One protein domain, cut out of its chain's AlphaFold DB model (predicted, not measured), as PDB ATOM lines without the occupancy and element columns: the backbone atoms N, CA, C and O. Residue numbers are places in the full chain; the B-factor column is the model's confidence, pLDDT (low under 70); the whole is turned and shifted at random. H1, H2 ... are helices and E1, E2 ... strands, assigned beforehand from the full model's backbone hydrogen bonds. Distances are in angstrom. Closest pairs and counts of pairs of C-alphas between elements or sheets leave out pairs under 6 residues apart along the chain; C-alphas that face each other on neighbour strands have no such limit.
ATOM      1  N   ALA A   2     -36.305   8.710  -3.416       63.69
ATOM      2  CA  ALA A   2     -36.424   7.335  -2.898       63.69
ATOM      3  C   ALA A   2     -35.616   7.058  -1.609       63.69
ATOM      4  O   ALA A   2     -36.139   6.461  -0.672       63.69
ATOM      5  N   ASP A   3     -34.387   7.579  -1.521       84.62
ATOM      6  CA  ASP A   3     -33.515   7.440  -0.343       84.62
ATOM      7  C   ASP A   3     -34.046   8.165   0.914       84.62
ATOM      8  O   ASP A   3     -33.899   7.686   2.036       84.62
ATOM      9  N   ARG A   4     -34.741   9.302   0.752       85.38
ATOM     10  CA  ARG A   4     -35.343  10.029   1.888       85.38
ATOM     11  C   ARG A   4     -36.531   9.266   2.464       85.38
ATOM     12  O   ARG A   4     -36.696   9.218   3.681       85.38
ATOM     13  N   ILE A   5     -37.343   8.661   1.596       88.38
ATOM     14  CA  ILE A   5     -38.519   7.883   1.999       88.38
ATOM     15  C   ILE A   5     -38.084   6.603   2.719       88.38
ATOM     16  O   ILE A   5     -38.626   6.289   3.779       88.38
ATOM     17  N   SER A   6     -37.109   5.871   2.168       91.25
ATOM     18  CA  SER A   6     -36.614   4.627   2.772       91.25
ATOM     19  C   SER A   6     -36.013   4.886   4.156       91.25
ATOM     20  O   SER A   6     -36.431   4.254   5.130       91.25
ATOM     21  N   LYS A   7     -35.128   5.886   4.276       90.31
ATOM     22  CA  LYS A   7     -34.550   6.319   5.558       90.31
ATOM     23  C   LYS A   7     -35.621   6.791   6.539       90.31
ATOM     24  O   LYS A   7     -35.590   6.401   7.704       90.31
ATOM     25  N   GLY A   8     -36.604   7.566   6.072       88.88
ATOM     26  CA  GLY A   8     -37.708   8.043   6.904       88.88
ATOM     27  C   GLY A   8     -38.541   6.906   7.500       88.88
ATOM     28  O   GLY A   8     -38.782   6.886   8.706       88.88
ATOM     29  N   LYS A   9     -38.907   5.903   6.690       89.44
ATOM     30  CA  LYS A   9     -39.646   4.713   7.152       89.44
ATOM     31  C   LYS A   9     -38.866   3.921   8.206       89.44
ATOM     32  O   LYS A   9     -39.441   3.544   9.228       89.44
ATOM     33  N   ILE A  10     -37.564   3.708   7.992       89.25
ATOM     34  CA  ILE A  10     -36.686   3.030   8.964       89.25
ATOM     35  C   ILE A  10     -36.665   3.801  10.287       89.25
ATOM     36  O   ILE A  10     -36.880   3.217  11.350       89.25
ATOM     37  N   LEU A  11     -36.467   5.117  10.221       87.75
ATOM     38  CA  LEU A  11     -36.349   5.961  11.404       87.75
ATOM     39  C   LEU A  11     -37.661   6.028  12.196       87.75
ATOM     40  O   LEU A  11     -37.643   5.961  13.424       87.75
ATOM     41  N   ILE A  12     -38.813   6.080  11.518       87.75
ATOM     42  CA  ILE A  12     -40.136   6.001  12.158       87.75
ATOM     43  C   ILE A  12     -40.303   4.675  12.898       87.75
ATOM     44  O   ILE A  12     -40.760   4.664  14.042       87.75
ATOM     45  N   ASN A  13     -39.905   3.560  12.285       87.25
ATOM     46  CA  ASN A  13     -39.984   2.250  12.929       87.25
ATOM     47  C   ASN A  13     -39.060   2.166  14.152       87.25
ATOM     48  O   ASN A  13     -39.470   1.648  15.191       87.25
ATOM     49  N   GLN A  14     -37.857   2.739  14.087       84.50
ATOM     50  CA  GLN A  14     -36.956   2.844  15.241       84.50
ATOM     51  C   GLN A  14     -37.551   3.708  16.363       84.50
ATOM     52  O   GLN A  14     -37.485   3.333  17.532       84.50
ATOM     53  N   MET A  15     -38.183   4.836  16.020       82.12
ATOM     54  CA  MET A  15     -38.866   5.709  16.982       82.12
ATOM     55  C   MET A  15     -40.098   5.052  17.624       82.12
ATOM     56  O   MET A  15     -40.417   5.367  18.766       82.12
ATOM     57  N   LYS A  16     -40.795   4.156  16.910       80.19
ATOM     58  CA  LYS A  16     -41.965   3.416  17.418       80.19
ATOM     59  C   LYS A  16     -41.590   2.195  18.261       80.19
ATOM     60  O   LYS A  16     -42.269   1.913  19.237       80.19
ATOM     61  N   SER A  17     -40.547   1.465  17.865       71.12
ATOM     62  CA  SER A  17     -40.172   0.178  18.475       71.12
ATOM     63  C   SER A  17     -39.405   0.307  19.792       71.12
ATOM     64  O   SER A  17     -39.436  -0.626  20.588       71.12
ATOM     65  N   LYS A  18     -38.706   1.426  20.032       60.59
ATOM     66  CA  LYS A  18     -37.859   1.612  21.221       60.59
ATOM     67  C   LYS A  18     -38.050   3.007  21.822       60.59
ATOM     68  O   LYS A  18     -37.414   3.976  21.404       60.59
ATOM     69  N   SER A  19     -38.917   3.102  22.829       58.59
ATOM     70  CA  SER A  19     -39.270   4.334  23.553       58.59
ATOM     71  C   SER A  19     -38.189   4.826  24.537       58.59
ATOM     72  O   SER A  19     -38.528   5.354  25.590       58.59
ATOM     73  N   GLY A  20     -36.898   4.653  24.230       68.69
ATOM     74  CA  GLY A  20     -35.817   4.944  25.186       68.69
ATOM     75  C   GLY A  20     -34.443   5.237  24.584       68.69
ATOM     76  O   GLY A  20     -33.451   5.199  25.299       68.69
ATOM     77  N   PHE A  21     -34.343   5.500  23.277       77.12
ATOM     78  CA  PHE A  21     -33.072   5.956  22.711       77.12
ATOM     79  C   PHE A  21     -32.892   7.455  22.898       77.12
ATOM     80  O   PHE A  21     -33.629   8.242  22.293       77.12
ATOM     81  N   LEU A  22     -31.851   7.815  23.643       82.25
ATOM     82  CA  LEU A  22     -31.270   9.146  23.633       82.25
ATOM     83  C   LEU A  22     -30.726   9.434  22.230       82.25
ATOM     84  O   LEU A  22     -29.927   8.663  21.694       82.25
ATOM     85  N   ARG A  23     -31.198  10.517  21.610       86.06
ATOM     86  CA  ARG A  23     -30.686  10.971  20.311       86.06
ATOM     87  C   ARG A  23     -29.974  12.290  20.492       86.06
ATOM     88  O   ARG A  23     -30.506  13.180  21.150       86.06
ATOM     89  N   PHE A  24     -28.827  12.398  19.839       87.44
ATOM     90  CA  PHE A  24     -28.087  13.637  19.707       87.44
ATOM     91  C   PHE A  24     -28.286  14.197  18.304       87.44
ATOM     92  O   PHE A  24     -28.226  13.458  17.318       87.44
ATOM     93  N   PHE A  25     -28.536  15.496  18.228       89.56
ATOM     94  CA  PHE A  25     -28.549  16.260  16.993       89.56
ATOM     95  C   PHE A  25     -27.364  17.208  17.031       89.56
ATOM     96  O   PHE A  25     -27.205  17.944  18.002       89.56
ATOM     97  N   SER A  26     -26.552  17.182  15.986       90.50
ATOM     98  CA  SER A  26     -25.431  18.091  15.804       90.50
ATOM     99  C   SER A  26     -25.575  18.815  14.477       90.50
ATOM    100  O   SER A  26     -26.109  18.252  13.518       90.50
ATOM    101  N   ASP A  27     -25.123  20.061  14.439       92.12
ATOM    102  CA  ASP A  27     -25.012  20.830  13.204       92.12
ATOM    103  C   ASP A  27     -23.946  21.916  13.358       92.12
ATOM    104  O   ASP A  27     -23.707  22.433  14.458       92.12
ATOM    105  N   GLU A  28     -23.327  22.278  12.240       92.19
ATOM    106  CA  GLU A  28     -22.390  23.388  12.160       92.19
ATOM    107  C   GLU A  28     -23.066  24.605  11.528       92.19
ATOM    108  O   GLU A  28     -23.684  24.540  10.463       92.19
ATOM    109  N   LYS A  29     -22.882  25.775  12.143       90.44
ATOM    110  CA  LYS A  29     -23.380  27.038  11.601       90.44
ATOM    111  C   LYS A  29     -22.275  28.073  11.511       90.44
ATOM    112  O   LYS A  29     -21.511  28.275  12.448       90.44
ATOM    113  N   ILE A  30     -22.214  28.770  10.380       89.25
ATOM    114  CA  ILE A  30     -21.348  29.937  10.210       89.25
ATOM    115  C   ILE A  30     -22.118  31.179  10.661       89.25
ATOM    116  O   ILE A  30     -23.153  31.512  10.079       89.25
ATOM    117  N   PHE A  31     -21.596  31.863  11.677       86.69
ATOM    118  CA  PHE A  31     -22.074  33.167  12.130       86.69
ATOM    119  C   PHE A  31     -21.161  34.261  11.581       86.69
ATOM    120  O   PHE A  31     -19.940  34.163  11.701       86.69
ATOM    121  N   THR A  32     -21.739  35.293  10.967       84.19
ATOM    122  CA  THR A  32     -21.016  36.433  10.381       84.19
ATOM    123  C   THR A  32     -21.376  37.713  11.129       84.19
ATOM    124  O   THR A  32     -22.561  37.972  11.323       84.19
ATOM    125  N   ILE A  33     -20.381  38.511  11.530       76.19
ATOM    126  CA  ILE A  33     -20.606  39.754  12.298       76.19
ATOM    127  C   ILE A  33     -21.360  40.795  11.456       76.19
ATOM    128  O   ILE A  33     -22.279  41.428  11.965       76.19
ATOM    129  N   ASP A  34     -21.058  40.883  10.155       70.56
ATOM    130  CA  ASP A  34     -21.876  41.634   9.200       70.56
ATOM    131  C   ASP A  34     -22.576  40.663   8.247       70.56
ATOM    132  O   ASP A  34     -21.943  39.787   7.648       70.56
ATOM    133  N   CYS A  46     -39.615  53.046   2.320       85.12
ATOM    134  CA  CYS A  46     -39.253  54.456   2.213       85.12
ATOM    135  C   CYS A  46     -40.218  55.175   1.264       85.12
ATOM    136  O   CYS A  46     -40.836  54.537   0.406       85.12
ATOM    137  N   LEU A  47     -40.376  56.486   1.459       86.25
ATOM    138  CA  LEU A  47     -41.186  57.333   0.577       86.25
ATOM    139  C   LEU A  47     -40.366  57.785  -0.636       86.25
ATOM    140  O   LEU A  47     -40.905  57.862  -1.738       86.25
ATOM    141  N   ASP A  48     -39.064  57.994  -0.432       86.75
ATOM    142  CA  ASP A  48     -38.076  58.279  -1.469       86.75
ATOM    143  C   ASP A  48     -36.868  57.333  -1.318       86.75
ATOM    144  O   ASP A  48     -36.481  56.955  -0.211       86.75
ATOM    145  N   ALA A  49     -36.282  56.906  -2.437       80.62
ATOM    146  CA  ALA A  49     -35.088  56.066  -2.443       80.62
ATOM    147  C   ALA A  49     -33.849  56.820  -1.931       80.62
ATOM    148  O   ALA A  49     -32.973  56.197  -1.325       80.62
ATOM    149  N   ASP A  50     -33.801  58.142  -2.111       83.06
ATOM    150  CA  ASP A  50     -32.683  58.984  -1.669       83.06
ATOM    151  C   ASP A  50     -32.614  59.122  -0.133       83.06
ATOM    152  O   ASP A  50     -31.570  59.463   0.429       83.06
ATOM    153  N   GLU A  51     -33.696  58.779   0.579       83.19
ATOM    154  CA  GLU A  51     -33.725  58.702   2.047       83.19
ATOM    155  C   GLU A  51     -32.981  57.470   2.589       83.19
ATOM    156  O   GLU A  51     -32.605  57.419   3.769       83.19
ATOM    157  N   VAL A  52     -32.745  56.461   1.745       80.75
ATOM    158  CA  VAL A  52     -32.072  55.226   2.149       80.75
ATOM    159  C   VAL A  52     -30.564  55.453   2.162       80.75
ATOM    160  O   VAL A  52     -29.872  55.345   1.149       80.75
ATOM    161  N   LYS A  53     -30.026  55.739   3.351       76.75
ATOM    162  CA  LYS A  53     -28.581  55.914   3.543       76.75
ATOM    163  C   LYS A  53     -27.809  54.662   3.091       76.75
ATOM    164  O   LYS A  53     -28.083  53.571   3.599       76.75
ATOM    165  N   PRO A  54     -26.787  54.804   2.222       70.44
ATOM    166  CA  PRO A  54     -25.913  53.696   1.863       70.44
ATOM    167  C   PRO A  54     -25.203  53.155   3.105       70.44
ATOM    168  O   PRO A  54     -24.435  53.861   3.761       70.44
ATOM    169  N   PHE A  55     -25.453  51.892   3.442       72.12
ATOM    170  CA  PHE A  55     -24.753  51.220   4.530       72.12
ATOM    171  C   PHE A  55     -23.443  50.622   4.001       72.12
ATOM    172  O   PHE A  55     -23.458  49.705   3.176       72.12
ATOM    173  N   MET A  56     -22.301  51.137   4.465       68.94
ATOM    174  CA  MET A  56     -20.980  50.588   4.140       68.94
ATOM    175  C   MET A  56     -20.843  49.198   4.774       68.94
ATOM    176  O   MET A  56     -20.856  49.075   5.995       68.94
ATOM    177  N   LYS A  57     -20.714  48.147   3.955       65.50
ATOM    178  CA  LYS A  57     -20.482  46.772   4.430       65.50
ATOM    179  C   LYS A  57     -19.028  46.360   4.227       65.50
ATOM    180  O   LYS A  57     -18.418  46.665   3.201       65.50
ATOM    181  N   THR A  58     -18.494  45.597   5.175       70.06
ATOM    182  CA  THR A  58     -17.174  44.972   5.058       70.06
ATOM    183  C   THR A  58     -17.184  43.943   3.923       70.06
ATOM    184  O   THR A  58     -18.002  43.026   3.926       70.06
ATOM    185  N   LYS A  59     -16.267  44.053   2.949       67.75
ATOM    186  CA  LYS A  59     -16.200  43.148   1.778       67.75
ATOM    187  C   LYS A  59     -16.013  41.671   2.161       67.75
ATOM    188  O   LYS A  59     -16.522  40.798   1.470       67.75
ATOM    189  N   ASN A  60     -15.299  41.410   3.258       71.94
ATOM    190  CA  ASN A  60     -15.052  40.078   3.814       71.94
ATOM    191  C   ASN A  60     -15.339  40.111   5.321       71.94
ATOM    192  O   ASN A  60     -14.408  40.312   6.110       71.94
ATOM    193  N   PRO A  61     -16.613  40.001   5.729       74.69
ATOM    194  CA  PRO A  61     -16.967  40.102   7.131       74.69
ATOM    195  C   PRO A  61     -16.363  38.943   7.916       74.69
ATOM    196  O   PRO A  61     -16.218  37.826   7.413       74.69
ATOM    197  N   LEU A  62     -15.990  39.223   9.162       82.50
ATOM    198  CA  LEU A  62     -15.499  38.192  10.062       82.50
ATOM    199  C   LEU A  62     -16.611  37.171  10.303       82.50
ATOM    200  O   LEU A  62     -17.738  37.530  10.652       82.50
ATOM    201  N   SER A  63     -16.271  35.904  10.101       85.75
ATOM    202  CA  SER A  63     -17.160  34.778  10.309       85.75
ATOM    203  C   SER A  63     -16.477  33.709  11.148       85.75
ATOM    204  O   SER A  63     -15.271  33.496  11.018       85.75
ATOM    205  N   ASN A  64     -17.259  33.047  11.997       87.44
ATOM    206  CA  ASN A  64     -16.824  31.903  12.787       87.44
ATOM    207  C   ASN A  64     -17.795  30.745  12.572       87.44
ATOM    208  O   ASN A  64     -19.013  30.934  12.563       87.44
ATOM    209  N   MET A  65     -17.243  29.547  12.397       90.25
ATOM    210  CA  MET A  65     -18.019  28.315  12.399       90.25
ATOM    211  C   MET A  65     -18.220  27.868  13.843       90.25
ATOM    212  O   MET A  65     -17.285  27.889  14.643       90.25
ATOM    213  N   VAL A  66     -19.442  27.471  14.160       90.62
ATOM    214  CA  VAL A  66     -19.847  27.047  15.493       90.62
ATOM    215  C   VAL A  66     -20.512  25.688  15.384       90.62
ATOM    216  O   VAL A  66     -21.432  25.523  14.583       90.62
ATOM    217  N   LEU A  67     -20.050  24.731  16.182       91.19
ATOM    218  CA  LEU A  67     -20.701  23.437  16.362       91.19
ATOM    219  C   LEU A  67     -21.631  23.510  17.571       91.19
ATOM    220  O   LEU A  67     -21.224  23.938  18.653       91.19
ATOM    221  N   ALA A  68     -22.861  23.044  17.394       89.69
ATOM    222  CA  ALA A  68     -23.803  22.835  18.484       89.69
ATOM    223  C   ALA A  68     -24.264  21.377  18.500       89.69
ATOM    224  O   ALA A  68     -24.449  20.767  17.447       89.69
ATOM    225  N   VAL A  69     -24.464  20.832  19.702       89.00
ATOM    226  CA  VAL A  69     -25.010  19.488  19.907       89.00
ATOM    227  C   VAL A  69     -26.100  19.556  20.965       89.00
ATOM    228  O   VAL A  69     -25.891  20.132  22.032       89.00
ATOM    229  N   ILE A  70     -27.253  18.960  20.678       88.62
ATOM    230  CA  ILE A  70     -28.393  18.884  21.596       88.62
ATOM    231  C   ILE A  70     -28.909  17.454  21.714       88.62
ATOM    232  O   ILE A  70     -28.778  16.668  20.773       88.62
ATOM    233  N   SER A  71     -29.525  17.113  22.844       87.38
ATOM    234  CA  SER A  71     -30.133  15.802  23.078       87.38
ATOM    235  C   SER A  71     -31.661  15.867  23.176       87.38
ATOM    236  O   SER A  71     -32.254  16.900  23.493       87.38
ATOM    237  N   THR A  72     -32.325  14.730  22.958       85.50
ATOM    238  CA  THR A  72     -33.776  14.590  23.188       85.50
ATOM    239  C   THR A  72     -34.203  14.797  24.643       85.50
ATOM    240  O   THR A  72     -35.379  15.072  24.885       85.50
ATOM    241  N   GLU A  73     -33.280  14.666  25.596       84.12
ATOM    242  CA  GLU A  73     -33.521  14.894  27.029       84.12
ATOM    243  C   GLU A  73     -33.280  16.353  27.446       84.12
ATOM    244  O   GLU A  73     -33.545  16.724  28.587       84.12
ATOM    245  N   GLY A  74     -32.855  17.200  26.504       80.38
ATOM    246  CA  GLY A  74     -32.604  18.617  26.742       80.38
ATOM    247  C   GLY A  74     -31.166  18.931  27.146       80.38
ATOM    248  O   GLY A  74     -30.907  20.037  27.616       80.38
ATOM    249  N   ASP A  75     -30.228  17.999  26.964       83.81
ATOM    250  CA  ASP A  75     -28.808  18.300  27.139       83.81
ATOM    251  C   ASP A  75     -28.313  19.163  25.982       83.81
ATOM    252  O   ASP A  75     -28.720  18.974  24.832       83.81
ATOM    253  N   VAL A  76     -27.417  20.099  26.283       84.25
ATOM    254  CA  VAL A  76     -26.889  21.052  25.307       84.25
ATOM    255  C   VAL A  76     -25.391  21.172  25.511       84.25
ATOM    256  O   VAL A  76     -24.938  21.664  26.542       84.25
ATOM    257  N   MET A  77     -24.619  20.766  24.509       85.75
ATOM    258  CA  MET A  77     -23.198  21.077  24.466       85.75
ATOM    259  C   MET A  77     -23.033  22.596  24.317       85.75
ATOM    260  O   MET A  77     -23.645  23.173  23.409       85.75
ATOM    261  N   PRO A  78     -22.213  23.254  25.159       84.88
ATOM    262  CA  PRO A  78     -21.842  24.643  24.937       84.88
ATOM    263  C   PRO A  78     -21.364  24.842  23.490       84.88
ATOM    264  O   PRO A  78     -20.602  24.006  22.996       84.88
ATOM    265  N   PRO A  79     -21.799  25.908  22.792       87.62
ATOM    266  CA  PRO A  79     -21.408  26.124  21.407       87.62
ATOM    267  C   PRO A  79     -19.885  26.152  21.266       87.62
ATOM    268  O   PRO A  79     -19.208  26.964  21.903       87.62
ATOM    269  N   TYR A  80     -19.345  25.265  20.433       88.94
ATOM    270  CA  TYR A  80     -17.911  25.189  20.200       88.94
ATOM    271  C   TYR A  80     -17.538  26.072  19.013       88.94
ATOM    272  O   TYR A  80     -17.974  25.832  17.887       88.94
ATOM    273  N   PHE A  81     -16.723  27.091  19.267       90.19
ATOM    274  CA  PHE A  81     -16.236  28.013  18.246       90.19
ATOM    275  C   PHE A  81     -14.938  27.474  17.649       90.19
ATOM    276  O   PHE A  81     -13.908  27.431  18.327       90.19
ATOM    277  N   PHE A  82     -14.971  27.093  16.372       89.94
ATOM    278  CA  PHE A  82     -13.756  26.704  15.663       89.94
ATOM    279  C   PHE A  82     -12.825  27.903  15.499       89.94
ATOM    280  O   PHE A  82     -13.266  29.033  15.262       89.94
ATOM    281  N   GLN A  83     -11.520  27.649  15.600       87.06
ATOM    282  CA  GLN A  83     -10.532  28.706  15.440       87.06
ATOM    283  C   GLN A  83     -10.482  29.178  13.983       87.06
ATOM    284  O   GLN A  83     -10.680  28.418  13.031       87.06
ATOM    285  N   LYS A  84     -10.201  30.467  13.785       73.94
ATOM    286  CA  LYS A  84     -10.157  31.060  12.445       73.94
ATOM    287  C   LYS A  84      -9.093  30.350  11.594       73.94
ATOM    288  O   LYS A  84      -7.923  30.340  11.966       73.94
ATOM    289  N   LYS A  85      -9.497  29.850  10.415       73.12
ATOM    290  CA  LYS A  85      -8.696  29.038   9.464       73.12
ATOM    291  C   LYS A  85      -8.475  27.572   9.861       73.12
ATOM    292  O   LYS A  85      -7.748  26.877   9.155       73.12
ATOM    293  N   GLU A  86      -9.089  27.089  10.937       78.44
ATOM    294  CA  GLU A  86      -9.138  25.653  11.203       78.44
ATOM    295  C   GLU A  86     -10.054  24.990  10.168       78.44
ATOM    296  O   GLU A  86     -11.243  25.300  10.070       78.44
ATOM    297  N   THR A  87      -9.497  24.099   9.351       81.94
ATOM    298  CA  THR A  87     -10.307  23.261   8.468       81.94
ATOM    299  C   THR A  87     -10.942  22.175   9.321       81.94
ATOM    300  O   THR A  87     -10.232  21.323   9.855       81.94
ATOM    301  N   VAL A  88     -12.270  22.189   9.434       84.50
ATOM    302  CA  VAL A  88     -13.020  21.138  10.128       84.50
ATOM    303  C   VAL A  88     -12.937  19.855   9.304       84.50
ATOM    304  O   VAL A  88     -13.719  19.619   8.385       84.50
ATOM    305  N   ASN A  89     -11.919  19.055   9.595       88.69
ATOM    306  CA  ASN A  89     -11.743  17.711   9.068       88.69
ATOM    307  C   ASN A  89     -12.225  16.679  10.096       88.69
ATOM    308  O   ASN A  89     -12.679  17.014  11.194       88.69
ATOM    309  N   LYS A  90     -12.136  15.399   9.733       89.62
ATOM    310  CA  LYS A  90     -12.604  14.298  10.575       89.62
ATOM    311  C   LYS A  90     -11.883  14.261  11.927       89.62
ATOM    312  O   LYS A  90     -12.505  13.966  12.943       89.62
ATOM    313  N   GLU A  91     -10.586  14.543  11.933       90.06
ATOM    314  CA  GLU A  91      -9.725  14.477  13.111       90.06
ATOM    315  C   GLU A  91     -10.067  15.589  14.104       90.06
ATOM    316  O   GLU A  91     -10.255  15.316  15.288       90.06
ATOM    317  N   VAL A  92     -10.226  16.821  13.608       88.50
ATOM    318  CA  VAL A  92     -10.684  17.969  14.398       88.50
ATOM    319  C   VAL A  92     -12.073  17.694  14.958       88.50
ATOM    320  O   VAL A  92     -12.294  17.887  16.148       88.50
ATOM    321  N   TYR A  93     -12.995  17.184  14.137       88.56
ATOM    322  CA  TYR A  93     -14.358  16.894  14.581       88.56
ATOM    323  C   TYR A  93     -14.392  15.865  15.710       88.56
ATOM    324  O   TYR A  93     -15.041  16.070  16.733       88.56
ATOM    325  N   LYS A  94     -13.641  14.771  15.543       88.81
ATOM    326  CA  LYS A  94     -13.522  13.721  16.552       88.81
ATOM    327  C   LYS A  94     -12.928  14.273  17.848       88.81
ATOM    328  O   LYS A  94     -13.499  14.035  18.904       88.81
ATOM    329  N   ARG A  95     -11.847  15.056  17.754       90.06
ATOM    330  CA  ARG A  95     -11.215  15.705  18.908       90.06
ATOM    331  C   ARG A  95     -12.208  16.584  19.664       90.06
ATOM    332  O   ARG A  95     -12.328  16.448  20.872       90.06
ATOM    333  N   VAL A  96     -12.956  17.438  18.962       87.56
ATOM    334  CA  VAL A  96     -13.958  18.312  19.592       87.56
ATOM    335  C   VAL A  96     -15.028  17.490  20.305       87.56
ATOM    336  O   VAL A  96     -15.354  17.802  21.439       87.56
ATOM    337  N   LEU A  97     -15.541  16.421  19.695       85.50
ATOM    338  CA  LEU A  97     -16.541  15.566  20.344       85.50
ATOM    339  C   LEU A  97     -15.991  14.764  21.537       85.50
ATOM    340  O   LEU A  97     -16.763  14.400  22.419       85.50
ATOM    341  N   GLU A  98     -14.692  14.458  21.560       85.06
ATOM    342  CA  GLU A  98     -14.032  13.776  22.681       85.06
ATOM    343  C   GLU A  98     -13.690  14.742  23.828       85.06
ATOM    344  O   GLU A  98     -13.825  14.385  24.997       85.06
ATOM    345  N   GLU A  99     -13.259  15.965  23.507       82.12
ATOM    346  CA  GLU A  99     -12.858  16.990  24.478       82.12
ATOM    347  C   GLU A  99     -14.054  17.754  25.057       82.12
ATOM    348  O   GLU A  99     -14.055  18.124  26.234       82.12
ATOM    349  N   GLN A 100     -15.078  18.014  24.242       74.44
ATOM    350  CA  GLN A 100     -16.276  18.713  24.680       74.44
ATOM    351  C   GLN A 100     -17.231  17.722  25.333       74.44
ATOM    352  O   GLN A 100     -17.801  16.836  24.701       74.44
ATOM    353  N   SER A 101     -17.447  17.900  26.631       63.31
ATOM    354  CA  SER A 101     -18.493  17.170  27.335       63.31
ATOM    355  C   SER A 101     -19.855  17.766  26.974       63.31
ATOM    356  O   SER A 101     -20.048  18.982  27.048       63.31
ATOM    357  N   ILE A 102     -20.829  16.917  26.636       60.28
ATOM    358  CA  ILE A 102     -22.240  17.315  26.648       60.28
ATOM    359  C   ILE A 102     -22.614  17.520  28.116       60.28
ATOM    360  O   ILE A 102     -22.938  16.584  28.843       60.28
ATOM    361  N   ILE A 103     -22.471  18.753  28.581       59.22
ATOM    362  CA  ILE A 103     -22.873  19.160  29.922       59.22
ATOM    363  C   ILE A 103     -24.331  19.610  29.822       59.22
ATOM    364  O   ILE A 103     -24.774  20.092  28.787       59.22
ATOM    365  N   LYS A 104     -25.111  19.470  30.891       52.44
ATOM    366  CA  LYS A 104     -26.543  19.814  30.947       52.44
ATOM    367  C   LYS A 104     -26.847  21.324  30.810       52.44
ATOM    368  O   LYS A 104     -27.738  21.827  31.483       52.44
ATOM    369  N   THR A 105     -26.015  22.115  30.126       50.31
ATOM    370  CA  THR A 105     -25.935  23.551  30.413       50.31
ATOM    371  C   THR A 105     -25.591  24.429  29.205       50.31
ATOM    372  O   THR A 105     -24.461  24.884  29.050       50.31
ATOM    373  N   MET A 106     -26.624  24.846  28.473       54.09
ATOM    374  CA  MET A 106     -26.839  26.286  28.307       54.09
ATOM    375  C   MET A 106     -27.867  26.694  29.363       54.09
ATOM    376  O   MET A 106     -29.027  26.326  29.246       54.09
ATOM    377  N   LYS A 107     -27.452  27.426  30.412       58.91
ATOM    378  CA  LYS A 107     -28.354  27.869  31.504       58.91
ATOM    379  C   LYS A 107     -29.543  28.701  31.004       58.91
ATOM    380  O   LYS A 107     -30.501  28.890  31.741       58.91
ATOM    381  N   GLU A 108     -29.443  29.207  29.779       68.31
ATOM    382  CA  GLU A 108     -30.389  30.120  29.146       68.31
ATOM    383  C   GLU A 108     -31.335  29.434  28.149       68.31
ATOM    384  O   GLU A 108     -32.287  30.070  27.709       68.31
ATOM    385  N   LEU A 109     -31.112  28.158  27.795       72.19
ATOM    386  CA  LEU A 109     -32.087  27.386  27.018       72.19
ATOM    387  C   LEU A 109     -32.905  26.498  27.951       72.19
ATOM    388  O   LEU A 109     -32.343  25.681  28.680       72.19
ATOM    389  N   ASP A 110     -34.231  26.621  27.884       81.69
ATOM    390  CA  ASP A 110     -35.136  25.733  28.606       81.69
ATOM    391  C   ASP A 110     -34.997  24.298  28.058       81.69
ATOM    392  O   ASP A 110     -35.282  24.052  26.877       81.69
ATOM    393  N   PRO A 111     -34.601  23.312  28.888       79.81
ATOM    394  CA  PRO A 111     -34.516  21.916  28.469       79.81
ATOM    395  C   PRO A 111     -35.827  21.385  27.871       79.81
ATOM    396  O   PRO A 111     -35.800  20.525  26.986       79.81
ATOM    397  N   GLN A 112     -36.984  21.907  28.304       83.19
ATOM    398  CA  GLN A 112     -38.269  21.513  27.726       83.19
ATOM    399  C   GLN A 112     -38.426  22.005  26.286       83.19
ATOM    400  O   GLN A 112     -38.966  21.272  25.456       83.19
ATOM    401  N   GLU A 113     -37.955  23.209  25.961       83.75
ATOM    402  CA  GLU A 113     -37.972  23.730  24.591       83.75
ATOM    403  C   GLU A 113     -37.066  22.905  23.674       83.75
ATOM    404  O   GLU A 113     -37.495  22.502  22.588       83.75
ATOM    405  N   VAL A 114     -35.864  22.560  24.144       81.25
ATOM    406  CA  VAL A 114     -34.921  21.693  23.417       81.25
ATOM    407  C   VAL A 114     -35.533  20.313  23.178       81.25
ATOM    408  O   VAL A 114     -35.536  19.817  22.045       81.25
ATOM    409  N   SER A 115     -36.129  19.712  24.210       81.75
ATOM    410  CA  SER A 115     -36.786  18.409  24.087       81.75
ATOM    411  C   SER A 115     -37.973  18.466  23.120       81.75
ATOM    412  O   SER A 115     -38.086  17.621  22.227       81.75
ATOM    413  N   ARG A 116     -38.825  19.502  23.196       84.31
ATOM    414  CA  ARG A 116     -39.948  19.702  22.259       84.31
ATOM    415  C   ARG A 116     -39.465  19.861  20.819       84.31
ATOM    416  O   ARG A 116     -40.044  19.241  19.920       84.31
ATOM    417  N   ALA A 117     -38.402  20.635  20.593       82.75
ATOM    418  CA  ALA A 117     -37.790  20.788  19.276       82.75
ATOM    419  C   ALA A 117     -37.295  19.436  18.737       82.75
ATOM    420  O   ALA A 117     -37.602  19.077  17.597       82.75
ATOM    421  N   CYS A 118     -36.643  18.631  19.578       81.56
ATOM    422  CA  CYS A 118     -36.187  17.291  19.220       81.56
ATOM    423  C   CYS A 118     -37.348  16.318  18.951       81.56
ATOM    424  O   CYS A 118     -37.298  15.543  18.000       81.56
ATOM    425  N   ILE A 119     -38.431  16.364  19.730       79.69
ATOM    426  CA  ILE A 119     -39.616  15.511  19.527       79.69
ATOM    427  C   ILE A 119     -40.342  15.882  18.225       79.69
ATOM    428  O   ILE A 119     -40.866  15.002  17.528       79.69
ATOM    429  N   SER A 120     -40.322  17.164  17.841       83.44
ATOM    430  CA  SER A 120     -40.895  17.628  16.569       83.44
ATOM    431  C   SER A 120     -40.252  16.958  15.344       83.44
ATOM    432  O   SER A 120     -40.893  16.839  14.296       83.44
ATOM    433  N   PHE A 121     -39.032  16.428  15.488       85.94
ATOM    434  CA  PHE A 121     -38.329  15.685  14.447       85.94
ATOM    435  C   PHE A 121     -39.137  14.494  13.921       85.94
ATOM    436  O   PHE A 121     -39.163  14.253  12.716       85.94
ATOM    437  N   ARG A 122     -39.876  13.784  14.783       84.38
ATOM    438  CA  ARG A 122     -40.732  12.683  14.322       84.38
ATOM    439  C   ARG A 122     -41.789  13.170  13.335       84.38
ATOM    440  O   ARG A 122     -41.948  12.567  12.278       84.38
ATOM    441  N   ARG A 123     -42.459  14.284  13.651       87.25
ATOM    442  CA  ARG A 123     -43.480  14.886  12.774       87.25
ATOM    443  C   ARG A 123     -42.883  15.265  11.422       87.25
ATOM    444  O   ARG A 123     -43.490  15.002  10.394       87.25
ATOM    445  N   ARG A 124     -41.667  15.815  11.428       87.81
ATOM    446  CA  ARG A 124     -40.912  16.150  10.215       87.81
ATOM    447  C   ARG A 124     -40.638  14.923   9.344       87.81
ATOM    448  O   ARG A 124     -40.858  14.962   8.139       87.81
ATOM    449  N   VAL A 125     -40.199  13.821   9.946       87.81
ATOM    450  CA  VAL A 125     -39.934  12.569   9.220       87.81
ATOM    451  C   VAL A 125     -41.234  11.961   8.678       87.81
ATOM    452  O   VAL A 125     -41.260  11.511   7.532       87.81
ATOM    453  N   ASP A 126     -42.323  12.017   9.449       88.31
ATOM    454  CA  ASP A 126     -43.654  11.612   8.985       88.31
ATOM    455  C   ASP A 126     -44.099  12.454   7.771       88.31
ATOM    456  O   ASP A 126     -44.576  11.896   6.781       88.31
ATOM    457  N   SER A 127     -43.884  13.776   7.793       89.19
ATOM    458  CA  SER A 127     -44.169  14.666   6.657       89.19
ATOM    459  C   SER A 127     -43.335  14.332   5.419       89.19
ATOM    460  O   SER A 127     -43.871  14.357   4.314       89.19
ATOM    461  N   VAL A 128     -42.058  13.957   5.570       88.88
ATOM    462  CA  VAL A 128     -41.224  13.505   4.436       88.88
ATOM    463  C   VAL A 128     -41.814  12.260   3.782       88.88
ATOM    464  O   VAL A 128     -41.843  12.173   2.557       88.88
ATOM    465  N   VAL A 129     -42.281  11.292   4.576       88.00
ATOM    466  CA  VAL A 129     -42.874  10.061   4.033       88.00
ATOM    467  C   VAL A 129     -44.222  10.346   3.368       88.00
ATOM    468  O   VAL A 129     -44.473   9.810   2.293       88.00
ATOM    469  N   LYS A 130     -45.059  11.205   3.965       89.44
ATOM    470  CA  LYS A 130     -46.360  11.603   3.398       89.44
ATOM    471  C   LYS A 130     -46.230  12.367   2.081       89.44
ATOM    472  O   LYS A 130     -47.023  12.136   1.184       89.44
ATOM    473  N   ASN A 131     -45.228  13.237   1.961       89.56
ATOM    474  CA  ASN A 131     -44.972  14.027   0.753       89.56
ATOM    475  C   ASN A 131     -44.038  13.314  -0.243       89.56
ATOM    476  O   ASN A 131     -43.371  13.968  -1.043       89.56
ATOM    477  N   GLU A 132     -43.917  11.986  -0.153       87.81
ATOM    478  CA  GLU A 132     -43.128  11.167  -1.084       87.81
ATOM    479  C   GLU A 132     -41.672  11.649  -1.258       87.81
ATOM    480  O   GLU A 132     -41.061  11.579  -2.324       87.81
TER     481      GLU A 132
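Overview. This is residues 2 to 34 and 46 to 132 of the 137 residues of the protein "Transposable element tcb2 transposase" of Caligus rogercresseyi (UniProt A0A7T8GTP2). A twisted antiparallel sheet has H1 and H3 meeting as a V by one end, H2 grazing it, and residues 46 to 56 sticking out past the other. The 120 printed residues include H1, 2 to 17; E1, 24 to 32; E2, 63 to 71; E3, 76 to 81; H2, 90 to 99; H3, 111 to 130. The whole, mixed in class, is only just loose, close to extended: radius of gyration of the C-alphas 19.9 A, spans 61 by 42 by 32 A.

Arrangement. Find H1 touching residues 122 to 129 of H3 alone, C-alphas 5 and 129 closest at 5.3 A. Neighbours E1 and E2 have N 29 and O 66 at 2.8 A; hairpin E2 and E3, N 67 and O 80 at 2.9 A. H3 has 13 of 16 O i to N i+4 pairs within hydrogen-bond range.

Along the chain. Find C-alpha 2 at (-36.424, 7.335, -2.898); H3 ends at C-alpha 130, (-46.360, 11.603, 3.398).

Size, cuts and confidence. C-alphas 34 and 46 are 22.7 A apart across the cut; residues 101 to 108 have low pLDDT.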